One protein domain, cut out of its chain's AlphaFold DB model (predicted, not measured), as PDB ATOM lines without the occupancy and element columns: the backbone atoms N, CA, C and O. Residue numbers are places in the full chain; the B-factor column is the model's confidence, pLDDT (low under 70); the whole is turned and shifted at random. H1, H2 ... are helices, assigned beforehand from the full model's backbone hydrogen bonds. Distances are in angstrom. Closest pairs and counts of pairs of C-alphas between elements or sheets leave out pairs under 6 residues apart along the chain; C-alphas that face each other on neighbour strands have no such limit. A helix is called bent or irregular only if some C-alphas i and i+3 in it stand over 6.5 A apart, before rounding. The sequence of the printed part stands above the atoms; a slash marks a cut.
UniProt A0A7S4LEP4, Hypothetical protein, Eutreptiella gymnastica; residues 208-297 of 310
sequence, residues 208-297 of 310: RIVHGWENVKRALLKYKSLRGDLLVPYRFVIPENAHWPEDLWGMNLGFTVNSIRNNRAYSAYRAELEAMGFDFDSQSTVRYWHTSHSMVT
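This is residues 208 to 297 of the 310 residues of the protein "Hypothetical protein" of Eutreptiella gymnastica (UniProt A0A7S4LEP4). Three helices make a body together with a long loop, residues 228 to 252: H2 stands at a large angle to both H1 and H3, and from this body H4 reaches away as an arm whose residues 289 to 297 stick out. The printed part has 90 residues, with four named helices in the order H1, H2, H3, H4 and no named strand; the class is all helix. The whole is compact, with a radius of gyration of the C-alphas of 13.4 A, and spans 41 by 31 by 20 A.

Find C-alpha 208 at (68.965, 93.298, -10.753); from there H1, residues 208 to 227, runs 24.4 A, with a kink of 57 degrees near residue 216. H1 is irregular, with C-alphas 210 and 213 9.7 A apart. Next look for H2, residues 253 to 262, which begins at C-alpha 253 (59.449, 86.352, -12.137). H3, residues 267 to 275, is irregular too, with C-alphas 268 and 271 7.8 A apart. H4, residues 283 to 297, runs 22.0 A and ends at C-alpha 297 (33.097, 79.383, -21.184).

H1 touches H2 with residues 216 to 220 alone; the closest C-alphas, of Val 216 and Leu 253, are 7.3 A apart. Their lines are about perpendicular, at 75 degrees. H2 and H3 are close but not clearly touching, the closest C-alphas, of Ile 260 and Ser 267, being 7.7 A apart; at 73 degrees they are only just about perpendicular. H1 and H3 are near each other, with 5 pairs of C-alphas within 10 A. H4 is apart from H1, H2 and H3. In H2 every O i to N i+4 pair is within hydrogen-bond range; in H1 13 of 16 are, in H3 3 of 5, in H4 9 of 11.

The C-alphas of Ile 209 and Thr 297 are the two farthest apart, at 42.3 A. The printed part has no cut. The link from H1 to H2 is long. Look for pLDDT under 70 at residues 208 to 211, 263 to 265 and 281 to 297.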
ATOM      1  N   ARG A 208      67.602  93.612 -10.301       54.84
ATOM      2  CA  ARG A 208      68.965  93.298 -10.753       54.84
ATOM      3  C   ARG A 208      69.875  93.026  -9.562       54.84
ATOM      4  O   ARG A 208      70.658  92.091  -9.618       54.84
ATOM      5  N   ILE A 209      69.684  93.786  -8.485       53.19
ATOM      6  CA  ILE A 209      70.421  93.637  -7.228       53.19
ATOM      7  C   ILE A 209      70.029  92.341  -6.503       53.19
ATOM      8  O   ILE A 209      70.894  91.624  -6.023       53.19
ATOM      9  N   VAL A 210      68.730  92.021  -6.427       56.28
ATOM     10  CA  VAL A 210      68.249  90.903  -5.591       56.28
ATOM     11  C   VAL A 210      68.520  89.529  -6.210       56.28
ATOM     12  O   VAL A 210      68.705  88.565  -5.475       56.28
ATOM     13  N   HIS A 211      68.549  89.412  -7.539       61.88
ATOM     14  CA  HIS A 211      68.713  88.103  -8.172       61.88
ATOM     15  C   HIS A 211      69.836  88.031  -9.210       61.88
ATOM     16  O   HIS A 211      70.333  86.941  -9.459       61.88
ATOM     17  N   GLY A 212      70.284  89.141  -9.799       71.56
ATOM     18  CA  GLY A 212      71.236  89.106 -10.912       71.56
ATOM     19  C   GLY A 212      70.625  88.571 -12.218       71.56
ATOM     20  O   GLY A 212      69.629  87.842 -12.224       71.56
ATOM     21  N   TRP A 213      71.218  88.950 -13.355       80.69
ATOM     22  CA  TRP A 213      70.730  88.562 -14.688       80.69
ATOM     23  C   TRP A 213      70.689  87.041 -14.884       80.69
ATOM     24  O   TRP A 213      69.690  86.511 -15.367       80.69
ATOM     25  N   GLU A 214      71.723  86.330 -14.434       83.81
ATOM     26  CA  GLU A 214      71.837  84.881 -14.623       83.81
ATOM     27  C   GLU A 214      70.697  84.098 -13.969       83.81
ATOM     28  O   GLU A 214      70.169  83.154 -14.555       83.81
ATOM     29  N   ASN A 215      70.238  84.516 -12.790       84.88
ATOM     30  CA  ASN A 215      69.110  83.859 -12.134       84.88
ATOM     31  C   ASN A 215      67.787  84.152 -12.841       84.88
ATOM     32  O   ASN A 215      66.957  83.254 -12.972       84.88
ATOM     33  N   VAL A 216      67.605  85.369 -13.369       85.88
ATOM     34  CA  VAL A 216      66.439  85.702 -14.205       85.88
ATOM     35  C   VAL A 216      66.444  84.863 -15.484       85.88
ATOM     36  O   VAL A 216      65.421  84.280 -15.844       85.88
ATOM     37  N   LYS A 217      67.597  84.728 -16.142       88.56
ATOM     38  CA  LYS A 217      67.774  83.891 -17.333       88.56
ATOM     39  C   LYS A 217      67.483  82.416 -17.041       88.56
ATOM     40  O   LYS A 217      66.682  81.805 -17.747       88.56
ATOM     41  N   ARG A 218      68.054  81.858 -15.966       89.75
ATOM     42  CA  ARG A 218      67.765  80.491 -15.488       89.75
ATOM     43  C   ARG A 218      66.270  80.296 -15.232       89.75
ATOM     44  O   ARG A 218      65.704  79.297 -15.672       89.75
ATOM     45  N   ALA A 219      65.626  81.258 -14.571       89.06
ATOM     46  CA  ALA A 219      64.198  81.213 -14.288       89.06
ATOM     47  C   ALA A 219      63.347  81.213 -15.570       89.06
ATOM     48  O   ALA A 219      62.425  80.409 -15.696       89.06
ATOM     49  N   LEU A 220      63.676  82.064 -16.546       89.12
ATOM     50  CA  LEU A 220      62.968  82.138 -17.828       89.12
ATOM     51  C   LEU A 220      63.126  80.860 -18.655       89.12
ATOM     52  O   LEU A 220      62.139  80.336 -19.170       89.12
ATOM     53  N   LEU A 221      64.344  80.320 -18.742       89.44
ATOM     54  CA  LEU A 221      64.606  79.057 -19.432       89.44
ATOM     55  C   LEU A 221      63.849  77.899 -18.780       89.44
ATOM     56  O   LEU A 221      63.251  77.073 -19.474       89.44
ATOM     57  N   LYS A 222      63.818  77.857 -17.444       89.44
ATOM     58  CA  LYS A 222      63.075  76.827 -16.720       89.44
ATOM     59  C   LYS A 222      61.569  76.973 -16.927       89.44
ATOM     60  O   LYS A 222      60.914  75.975 -17.219       89.44
ATOM     61  N   TYR A 223      61.037  78.194 -16.885       88.75
ATOM     62  CA  TYR A 223      59.634  78.468 -17.199       88.75
ATOM     63  C   TYR A 223      59.267  77.968 -18.603       88.75
ATOM     64  O   TYR A 223      58.306  77.214 -18.756       88.75
ATOM     65  N   LYS A 224      60.098  78.296 -19.603       88.25
ATOM     66  CA  LYS A 224      59.939  77.833 -20.987       88.25
ATOM     67  C   LYS A 224      59.957  76.308 -21.085       88.25
ATOM     68  O   LYS A 224      59.165  75.749 -21.829       88.25
ATOM     69  N   SER A 225      60.806  75.618 -20.321       87.62
ATOM     70  CA  SER A 225      60.828  74.146 -20.315       87.62
ATOM     71  C   SER A 225      59.565  73.513 -19.714       87.62
ATOM     72  O   SER A 225      59.184  72.421 -20.118       87.62
ATOM     73  N   LEU A 226      58.918  74.189 -18.757       86.25
ATOM     74  CA  LEU A 226      57.751  73.667 -18.045       86.25
ATOM     75  C   LEU A 226      56.434  73.968 -18.765       86.25
ATOM     76  O   LEU A 226      55.542  73.126 -18.771       86.25
ATOM     77  N   ARG A 227      56.290  75.168 -19.339       81.38
ATOM     78  CA  ARG A 227      55.059  75.587 -20.026       81.38
ATOM     79  C   ARG A 227      55.154  75.630 -21.548       81.38
ATOM     80  O   ARG A 227      54.121  75.630 -22.208       81.38
ATOM     81  N   GLY A 228      56.360  75.678 -22.109       79.69
ATOM     82  CA  GLY A 228      56.592  75.838 -23.547       79.69
ATOM     83  C   GLY A 228      56.556  77.288 -24.040       79.69
ATOM     84  O   GLY A 228      57.004  77.556 -25.152       79.69
ATOM     85  N   ASP A 229      56.084  78.233 -23.224       80.06
ATOM     86  CA  ASP A 229      55.974  79.652 -23.558       80.06
ATOM     87  C   ASP A 229      56.781  80.551 -22.604       80.06
ATOM     88  O   ASP A 229      57.240  80.135 -21.543       80.06
ATOM     89  N   LEU A 230      56.983  81.811 -23.004       82.75
ATOM     90  CA  LEU A 230      57.630  82.861 -22.197       82.75
ATOM     91  C   LEU A 230      56.624  83.941 -21.750       82.75
ATOM     92  O   LEU A 230      56.994  85.039 -21.323       82.75
ATOM     93  N   LEU A 231      55.325  83.639 -21.827       80.81
ATOM     94  CA  LEU A 231      54.255  84.518 -21.363       80.81
ATOM     95  C   LEU A 231      54.027  84.305 -19.864       80.81
ATOM     96  O   LEU A 231      53.081  83.654 -19.423       80.81
ATOM     97  N   VAL A 232      54.929  84.865 -19.060       83.38
ATOM     98  CA  VAL A 232      54.826  84.797 -17.599       83.38
ATOM     99  C   VAL A 232      53.735  85.764 -17.103       83.38
ATOM    100  O   VAL A 232      53.801  86.960 -17.407       83.38
ATOM    101  N   PRO A 233      52.735  85.295 -16.325       82.31
ATOM    102  CA  PRO A 233      51.737  86.164 -15.705       82.31
ATOM    103  C   PRO A 233      52.371  87.162 -14.732       82.31
ATOM    104  O   PRO A 233      53.267  86.799 -13.978       82.31
ATOM    105  N   TYR A 234      51.842  88.387 -14.654       80.94
ATOM    106  CA  TYR A 234      52.402  89.455 -13.806       80.94
ATOM    107  C   TYR A 234      52.584  89.064 -12.327       80.94
ATOM    108  O   TYR A 234      53.574  89.434 -11.705       80.94
ATOM    109  N   ARG A 235      51.637  88.309 -11.757       79.38
ATOM    110  CA  ARG A 235      51.668  87.879 -10.345       79.38
ATOM    111  C   ARG A 235      52.370  86.538 -10.124       79.38
ATOM    112  O   ARG A 235      52.245  85.970  -9.044       79.38
ATOM    113  N   PHE A 236      53.043  85.994 -11.134       84.56
ATOM    114  CA  PHE A 236      53.710  84.706 -11.006       84.56
ATOM    115  C   PHE A 236      54.951  84.829 -10.115       84.56
ATOM    116  O   PHE A 236      55.919  85.513 -10.456       84.56
ATOM    117  N   VAL A 237      54.899  84.135  -8.983       86.50
ATOM    118  CA  VAL A 237      56.012  83.942  -8.055       86.50
ATOM    119  C   VAL A 237      56.459  82.495  -8.175       86.50
ATOM    120  O   VAL A 237      55.614  81.601  -8.253       86.50
ATOM    121  N   ILE A 238      57.771  82.269  -8.221       84.62
ATOM    122  CA  ILE A 238      58.336  80.924  -8.311       84.62
ATOM    123  C   ILE A 238      57.993  80.156  -7.023       84.62
ATOM    124  O   ILE A 238      58.406  80.587  -5.943       84.62
ATOM    125  N   PRO A 239      57.225  79.052  -7.113       83.62
ATOM    126  CA  PRO A 239      56.864  78.256  -5.949       83.62
ATOM    127  C   PRO A 239      58.056  77.432  -5.449       83.62
ATOM    128  O   PRO A 239      58.884  76.986  -6.244       83.62
ATOM    129  N   GLU A 240      58.083  77.177  -4.144       83.81
ATOM    130  CA  GLU A 240      59.020  76.258  -3.488       83.81
ATOM    131  C   GLU A 240      58.667  74.813  -3.864       83.81
ATOM    132  O   GLU A 240      57.844  74.159  -3.225       83.81
ATOM    133  N   ASN A 241      59.206  74.324  -4.981       82.75
ATOM    134  CA  ASN A 241      58.987  72.951  -5.424       82.75
ATOM    135  C   ASN A 241      60.244  72.353  -6.067       82.75
ATOM    136  O   ASN A 241      61.129  73.072  -6.523       82.75
ATOM    137  N   ALA A 242      60.278  71.021  -6.172       79.88
ATOM    138  CA  ALA A 242      61.406  70.275  -6.737       79.88
ATOM    139  C   ALA A 242      61.673  70.559  -8.229       79.88
ATOM    140  O   ALA A 242      62.715  70.182  -8.763       79.88
ATOM    141  N   HIS A 243      60.735  71.199  -8.933       80.94
ATOM    142  CA  HIS A 243      60.917  71.570 -10.332       80.94
ATOM    143  C   HIS A 243      61.693  72.879 -10.495       80.94
ATOM    144  O   HIS A 243      62.177  73.131 -11.594       80.94
ATOM    145  N   TRP A 244      61.841  73.692  -9.448       84.38
ATOM    146  CA  TRP A 244      62.621  74.928  -9.470       84.38
ATOM    147  C   TRP A 244      63.861  74.792  -8.583       84.38
ATOM    148  O   TRP A 244      63.761  74.216  -7.503       84.38
ATOM    149  N   PRO A 245      65.026  75.314  -9.000       83.50
ATOM    150  CA  PRO A 245      66.195  75.348  -8.128       83.50
ATOM    151  C   PRO A 245      65.926  76.245  -6.912       83.50
ATOM    152  O   PRO A 245      65.268  77.280  -7.045       83.50
ATOM    153  N   GLU A 246      66.460  75.846  -5.758       79.62
ATOM    154  CA  GLU A 246      66.189  76.480  -4.459       79.62
ATOM    155  C   GLU A 246      66.557  77.970  -4.448       79.62
ATOM    156  O   GLU A 246      65.806  78.792  -3.927       79.62
ATOM    157  N   ASP A 247      67.631  78.346  -5.150       79.38
ATOM    158  CA  ASP A 247      68.087  79.738  -5.291       79.38
ATOM    159  C   ASP A 247      67.046  80.682  -5.921       79.38
ATOM    160  O   ASP A 247      67.162  81.905  -5.828       79.38
ATOM    161  N   LEU A 248      66.070  80.129  -6.650       81.38
ATOM    162  CA  LEU A 248      65.062  80.894  -7.386       81.38
ATOM    163  C   LEU A 248      63.711  80.930  -6.668       81.38
ATOM    164  O   LEU A 248      62.790  81.599  -7.143       81.38
ATOM    165  N   TRP A 249      63.559  80.222  -5.551       84.06
ATOM    166  CA  TRP A 249      62.301  80.183  -4.818       84.06
ATOM    167  C   TRP A 249      61.910  81.568  -4.289       84.06
ATOM    168  O   TRP A 249      62.747  82.371  -3.878       84.06
ATOM    169  N   GLY A 250      60.616  81.893  -4.366       77.81
ATOM    170  CA  GLY A 250      60.094  83.193  -3.931       77.81
ATOM    171  C   GLY A 250      60.419  84.369  -4.863       77.81
ATOM    172  O   GLY A 250      59.930  85.479  -4.640       77.81
ATOM    173  N   MET A 251      61.180  84.157  -5.944       81.88
ATOM    174  CA  MET A 251      61.422  85.185  -6.956       81.88
ATOM    175  C   MET A 251      60.116  85.546  -7.679       81.88
ATOM    176  O   MET A 251      59.417  84.691  -8.233       81.88
ATOM    177  N   ASN A 252      59.810  86.844  -7.754       85.19
ATOM    178  CA  ASN A 252      58.676  87.354  -8.523       85.19
ATOM    179  C   ASN A 252      59.047  87.532 -10.005       85.19
ATOM    180  O   ASN A 252      59.282  88.646 -10.486       85.19
ATOM    181  N   LEU A 253      59.105  86.405 -10.717       86.88
ATOM    182  CA  LEU A 253      59.449  86.352 -12.137       86.88
ATOM    183  C   LEU A 253      58.444  87.131 -13.001       86.88
ATOM    184  O   LEU A 253      58.842  87.791 -13.960       86.88
ATOM    185  N   GLY A 254      57.157  87.116 -12.644       84.62
ATOM    186  CA  GLY A 254      56.110  87.854 -13.356       84.62
ATOM    187  C   GLY A 254      56.325  89.366 -13.365       84.62
ATOM    188  O   GLY A 254      56.238  90.014 -14.414       84.62
ATOM    189  N   PHE A 255      56.682  89.933 -12.213       82.38
ATOM    190  CA  PHE A 255      57.036  91.344 -12.104       82.38
ATOM    191  C   PHE A 255      58.314  91.665 -12.892       82.38
ATOM    192  O   PHE A 255      58.391  92.717 -13.534       82.38
ATOM    193  N   THR A 256      59.303  90.763 -12.885       83.81
ATOM    194  CA  THR A 256      60.548  90.932 -13.651       83.81
ATOM    195  C   THR A 256      60.302  90.971 -15.145       83.81
ATOM    196  O   THR A 256      60.748  91.903 -15.809       83.81
ATOM    197  N   VAL A 257      59.519  90.033 -15.668       85.88
ATOM    198  CA  VAL A 257      59.109  90.002 -17.077       85.88
ATOM    199  C   VAL A 257      58.362  91.276 -17.466       85.88
ATOM    200  O   VAL A 257      58.657  91.882 -18.495       85.88
ATOM    201  N   ASN A 258      57.445  91.746 -16.619       83.06
ATOM    202  CA  ASN A 258      56.743  93.005 -16.854       83.06
ATOM    203  C   ASN A 258      57.685  94.220 -16.854       83.06
ATOM    204  O   ASN A 258      57.502  95.147 -17.641       83.06
ATOM    205  N   SER A 259      58.701  94.216 -15.992       79.75
ATOM    206  CA  SER A 259      59.720  95.270 -15.938       79.75
ATOM    207  C   SER A 259      60.637  95.250 -17.165       79.75
ATOM    208  O   SER A 259      61.007  96.312 -17.662       79.75
ATOM    209  N   ILE A 260      60.965  94.066 -17.688       82.62
ATOM    210  CA  ILE A 260      61.708  93.902 -18.948       82.62
ATOM    211  C   ILE A 260      60.902  94.491 -20.115       82.62
ATOM    212  O   ILE A 260      61.455  95.237 -20.921       82.62
ATOM    213  N   ARG A 261      59.588  94.224 -20.169       83.06
ATOM    214  CA  ARG A 261      58.697  94.742 -21.223       83.06
ATOM    215  C   ARG A 261      58.488  96.257 -21.151       83.06
ATOM    216  O   ARG A 261      58.598  96.928 -22.170       83.06
ATOM    217  N   ASN A 262      58.211  96.803 -19.962       77.12
ATOM    218  CA  ASN A 262      57.765  98.197 -19.814       77.12
ATOM    219  C   ASN A 262      58.864  99.183 -19.384       77.12
ATOM    220  O   ASN A 262      58.860 100.333 -19.810       77.12
ATOM    221  N   ASN A 263      59.819  98.758 -18.551       66.62
ATOM    222  CA  ASN A 263      60.765  99.659 -17.878       66.62
ATOM    223  C   ASN A 263      62.189  99.595 -18.457       66.62
ATOM    224  O   ASN A 263      63.124 100.086 -17.825       66.62
ATOM    225  N   ARG A 264      62.375  98.970 -19.631       68.00
ATOM    226  CA  ARG A 264      63.695  98.702 -20.246       68.00
ATOM    227  C   ARG A 264      64.692  98.059 -19.268       68.00
ATOM    228  O   ARG A 264      65.903  98.242 -19.392       68.00
ATOM    229  N   ALA A 265      64.192  97.312 -18.282       65.12
ATOM    230  CA  ALA A 265      65.048  96.540 -17.398       65.12
ATOM    231  C   ALA A 265      65.835  95.522 -18.238       65.12
ATOM    232  O   ALA A 265      65.261  94.894 -19.124       65.12
ATOM    233  N   TYR A 266      67.132  95.361 -17.953       72.25
ATOM    234  CA  TYR A 266      68.017  94.433 -18.673       72.25
ATOM    235  C   TYR A 266      68.179  94.739 -20.174       72.25
ATOM    236  O   TYR A 266      68.388  93.831 -20.973       72.25
ATOM    237  N   SER A 267      68.141  96.018 -20.567       74.69
ATOM    238  CA  SER A 267      68.347  96.449 -21.961       74.69
ATOM    239  C   SER A 267      69.651  95.935 -22.588       74.69
ATOM    240  O   SER A 267      69.659  95.618 -23.774       74.69
ATOM    241  N   ALA A 268      70.720  95.798 -21.797       80.12
ATOM    242  CA  ALA A 268      71.998  95.234 -22.239       80.12
ATOM    243  C   ALA A 268      71.882  93.775 -22.718       80.12
ATOM    244  O   ALA A 268      72.594  93.367 -23.628       80.12
ATOM    245  N   TYR A 269      70.944  93.007 -22.158       83.12
ATOM    246  CA  TYR A 269      70.739  91.588 -22.463       83.12
ATOM    247  C   TYR A 269      69.574  91.351 -23.427       83.12
ATOM    248  O   TYR A 269      69.045  90.244 -23.539       83.12
ATOM    249  N   ARG A 270      69.146  92.399 -24.138       83.44
ATOM    250  CA  ARG A 270      68.034  92.322 -25.086       83.44
ATOM    251  C   ARG A 270      68.270  91.265 -26.167       83.44
ATOM    252  O   ARG A 270      67.368  90.479 -26.433       83.44
ATOM    253  N   ALA A 271      69.474  91.210 -26.733       84.62
ATOM    254  CA  ALA A 271      69.822  90.225 -27.756       84.62
ATOM    255  C   ALA A 271      69.698  88.781 -27.235       84.62
ATOM    256  O   ALA A 271      69.198  87.906 -27.936       84.62
ATOM    257  N   GLU A 272      70.086  88.529 -25.979       86.69
ATOM    258  CA  GLU A 272      69.930  87.210 -25.355       86.69
ATOM    259  C   GLU A 272      68.457  86.849 -25.130       86.69
ATOM    260  O   GLU A 272      68.059  85.706 -25.346       86.69
ATOM    261  N   LEU A 273      67.630  87.815 -24.718       87.25
ATOM    262  CA  LEU A 273      66.184  87.625 -24.567       87.25
ATOM    263  C   LEU A 273      65.523  87.261 -25.898       87.25
ATOM    264  O   LEU A 273      64.755  86.301 -25.960       87.25
ATOM    265  N   GLU A 274      65.856  87.989 -26.963       85.31
ATOM    266  CA  GLU A 274      65.357  87.716 -28.313       85.31
ATOM    267  C   GLU A 274      65.823  86.331 -28.798       85.31
ATOM    268  O   GLU A 274      65.007  85.553 -29.290       85.31
ATOM    269  N   ALA A 275      67.084  85.951 -28.545       86.94
ATOM    270  CA  ALA A 275      67.608  84.619 -28.865       86.94
ATOM    271  C   ALA A 275      66.889  83.482 -28.111       86.94
ATOM    272  O   ALA A 275      66.721  82.381 -28.638       86.94
ATOM    273  N   MET A 276      66.407  83.736 -26.890       85.44
ATOM    274  CA  MET A 276      65.579  82.784 -26.141       85.44
ATOM    275  C   MET A 276      64.133  82.701 -26.661       85.44
ATOM    276  O   MET A 276      63.386  81.811 -26.237       85.44
ATOM    277  N   GLY A 277      63.735  83.573 -27.591       82.44
ATOM    278  CA  GLY A 277      62.373  83.679 -28.113       82.44
ATOM    279  C   GLY A 277      61.438  84.459 -27.189       82.44
ATOM    280  O   GLY A 277      60.247  84.158 -27.126       82.44
ATOM    281  N   PHE A 278      61.972  85.403 -26.410       84.31
ATOM    282  CA  PHE A 278      61.170  86.251 -25.535       84.31
ATOM    283  C   PHE A 278      60.404  87.299 -26.346       84.31
ATOM    284  O   PHE A 278      61.000  88.118 -27.042       84.31
ATOM    285  N   ASP A 279      59.078  87.295 -26.209       81.19
ATOM    286  CA  ASP A 279      58.215  88.294 -26.831       81.19
ATOM    287  C   ASP A 279      58.136  89.570 -25.974       81.19
ATOM    288  O   ASP A 279      57.698  89.558 -24.810       81.19
ATOM    289  N   PHE A 280      58.586  90.673 -26.573       77.75
ATOM    290  CA  PHE A 280      58.554  92.010 -25.988       77.75
ATOM    291  C   PHE A 280      57.212  92.716 -26.201       77.75
ATOM    292  O   PHE A 280      56.930  93.667 -25.470       77.75
ATOM    293  N   ASP A 281      56.385  92.279 -27.156       69.12
ATOM    294  CA  ASP A 281      55.102  92.921 -27.413       69.12
ATOM    295  C   ASP A 281      54.060  92.483 -26.372       69.12
ATOM    296  O   ASP A 281      53.685  91.319 -26.243       69.12
ATOM    297  N   SER A 282      53.573  93.445 -25.592       57.19
ATOM    298  CA  SER A 282      52.558  93.221 -24.555       57.19
ATOM    299  C   SER A 282      51.187  92.799 -25.112       57.19
ATOM    300  O   SER A 282      50.366  92.250 -24.364       57.19
ATOM    301  N   GLN A 283      50.928  93.008 -26.410       51.22
ATOM    302  CA  GLN A 283      49.630  92.737 -27.041       51.22
ATOM    303  C   GLN A 283      49.338  91.244 -27.253       51.22
ATOM    304  O   GLN A 283      48.169  90.849 -27.313       51.22
ATOM    305  N   SER A 284      50.358  90.383 -27.289       49.84
ATOM    306  CA  SER A 284      50.169  88.927 -27.361       49.84
ATOM    307  C   SER A 284      49.573  88.358 -26.064       49.84
ATOM    308  O   SER A 284      48.747  87.441 -26.100       49.84
ATOM    309  N   THR A 285      49.879  88.969 -24.913       50.22
ATOM    310  CA  THR A 285      49.303  88.605 -23.606       50.22
ATOM    311  C   THR A 285      47.800  88.886 -23.504       50.22
ATOM    312  O   THR A 285      47.082  88.118 -22.866       50.22
ATOM    313  N   VAL A 286      47.291  89.953 -24.140       49.41
ATOM    314  CA  VAL A 286      45.854  90.307 -24.112       49.41
ATOM    315  C   VAL A 286      45.017  89.259 -24.846       49.41
ATOM    316  O   VAL A 286      43.944  88.877 -24.373       49.41
ATOM    317  N   ARG A 287      45.536  88.712 -25.953       47.25
ATOM    318  CA  ARG A 287      44.868  87.620 -26.678       47.25
ATOM    319  C   ARG A 287      44.708  86.368 -25.813       47.25
ATOM    320  O   ARG A 287      43.669  85.726 -25.886       47.25
ATOM    321  N   TYR A 288      45.659  86.059 -24.932       50.12
ATOM    322  CA  TYR A 288      45.588  84.867 -24.079       50.12
ATOM    323  C   TYR A 288      44.529  84.935 -22.969       50.12
ATOM    324  O   TYR A 288      43.902  83.913 -22.670       50.12
ATOM    325  N   TRP A 289      44.280  86.114 -22.382       47.41
ATOM    326  CA  TRP A 289      43.207  86.285 -21.391       47.41
ATOM    327  C   TRP A 289      41.825  86.082 -22.018       47.41
ATOM    328  O   TRP A 289      40.983  85.409 -21.423       47.41
ATOM    329  N   HIS A 290      41.623  86.579 -23.243       48.59
ATOM    330  CA  HIS A 290      40.391  86.345 -23.995       48.59
ATOM    331  C   HIS A 290      40.248  84.885 -24.441       48.59
ATOM    332  O   HIS A 290      39.168  84.317 -24.296       48.59
ATOM    333  N   THR A 291      41.319  84.235 -24.902       46.03
ATOM    334  CA  THR A 291      41.260  82.829 -25.334       46.03
ATOM    335  C   THR A 291      41.038  81.866 -24.163       46.03
ATOM    336  O   THR A 291      40.266  80.918 -24.294       46.03
ATOM    337  N   SER A 292      41.621  82.128 -22.988       49.59
ATOM    338  CA  SER A 292      41.460  81.255 -21.811       49.59
ATOM    339  C   SER A 292      40.093  81.410 -21.131       49.59
ATOM    340  O   SER A 292      39.509  80.410 -20.719       49.59
ATOM    341  N   HIS A 293      39.525  82.625 -21.061       49.91
ATOM    342  CA  HIS A 293      38.133  82.797 -20.610       49.91
ATOM    343  C   HIS A 293      37.130  82.245 -21.630       49.91
ATOM    344  O   HIS A 293      36.110  81.675 -21.239       49.91
ATOM    345  N   SER A 294      37.425  82.360 -22.929       49.78
ATOM    346  CA  SER A 294      36.554  81.828 -23.977       49.78
ATOM    347  C   SER A 294      36.559  80.297 -23.995       49.78
ATOM    348  O   SER A 294      35.485  79.713 -24.031       49.78
ATOM    349  N   MET A 295      37.707  79.621 -23.841       47.88
ATOM    350  CA  MET A 295      37.758  78.149 -23.758       47.88
ATOM    351  C   MET A 295      37.046  77.583 -22.522       47.88
ATOM    352  O   MET A 295      36.348  76.579 -22.640       47.88
ATOM    353  N   VAL A 296      37.165  78.219 -21.351       51.59
ATOM    354  CA  VAL A 296      36.446  77.774 -20.141       51.59
ATOM    355  C   VAL A 296      34.938  78.000 -20.290       51.59
ATOM    356  O   VAL A 296      34.158  77.119 -19.939       51.59
ATOM    357  N   THR A 297      34.518  79.116 -20.895       53.78
ATOM    358  CA  THR A 297      33.097  79.383 -21.184       53.78
ATOM    359  C   THR A 297      32.548  78.433 -22.259       53.78
ATOM    360  O   THR A 297      31.434  77.937 -22.120       53.78
TER     361      THR A 297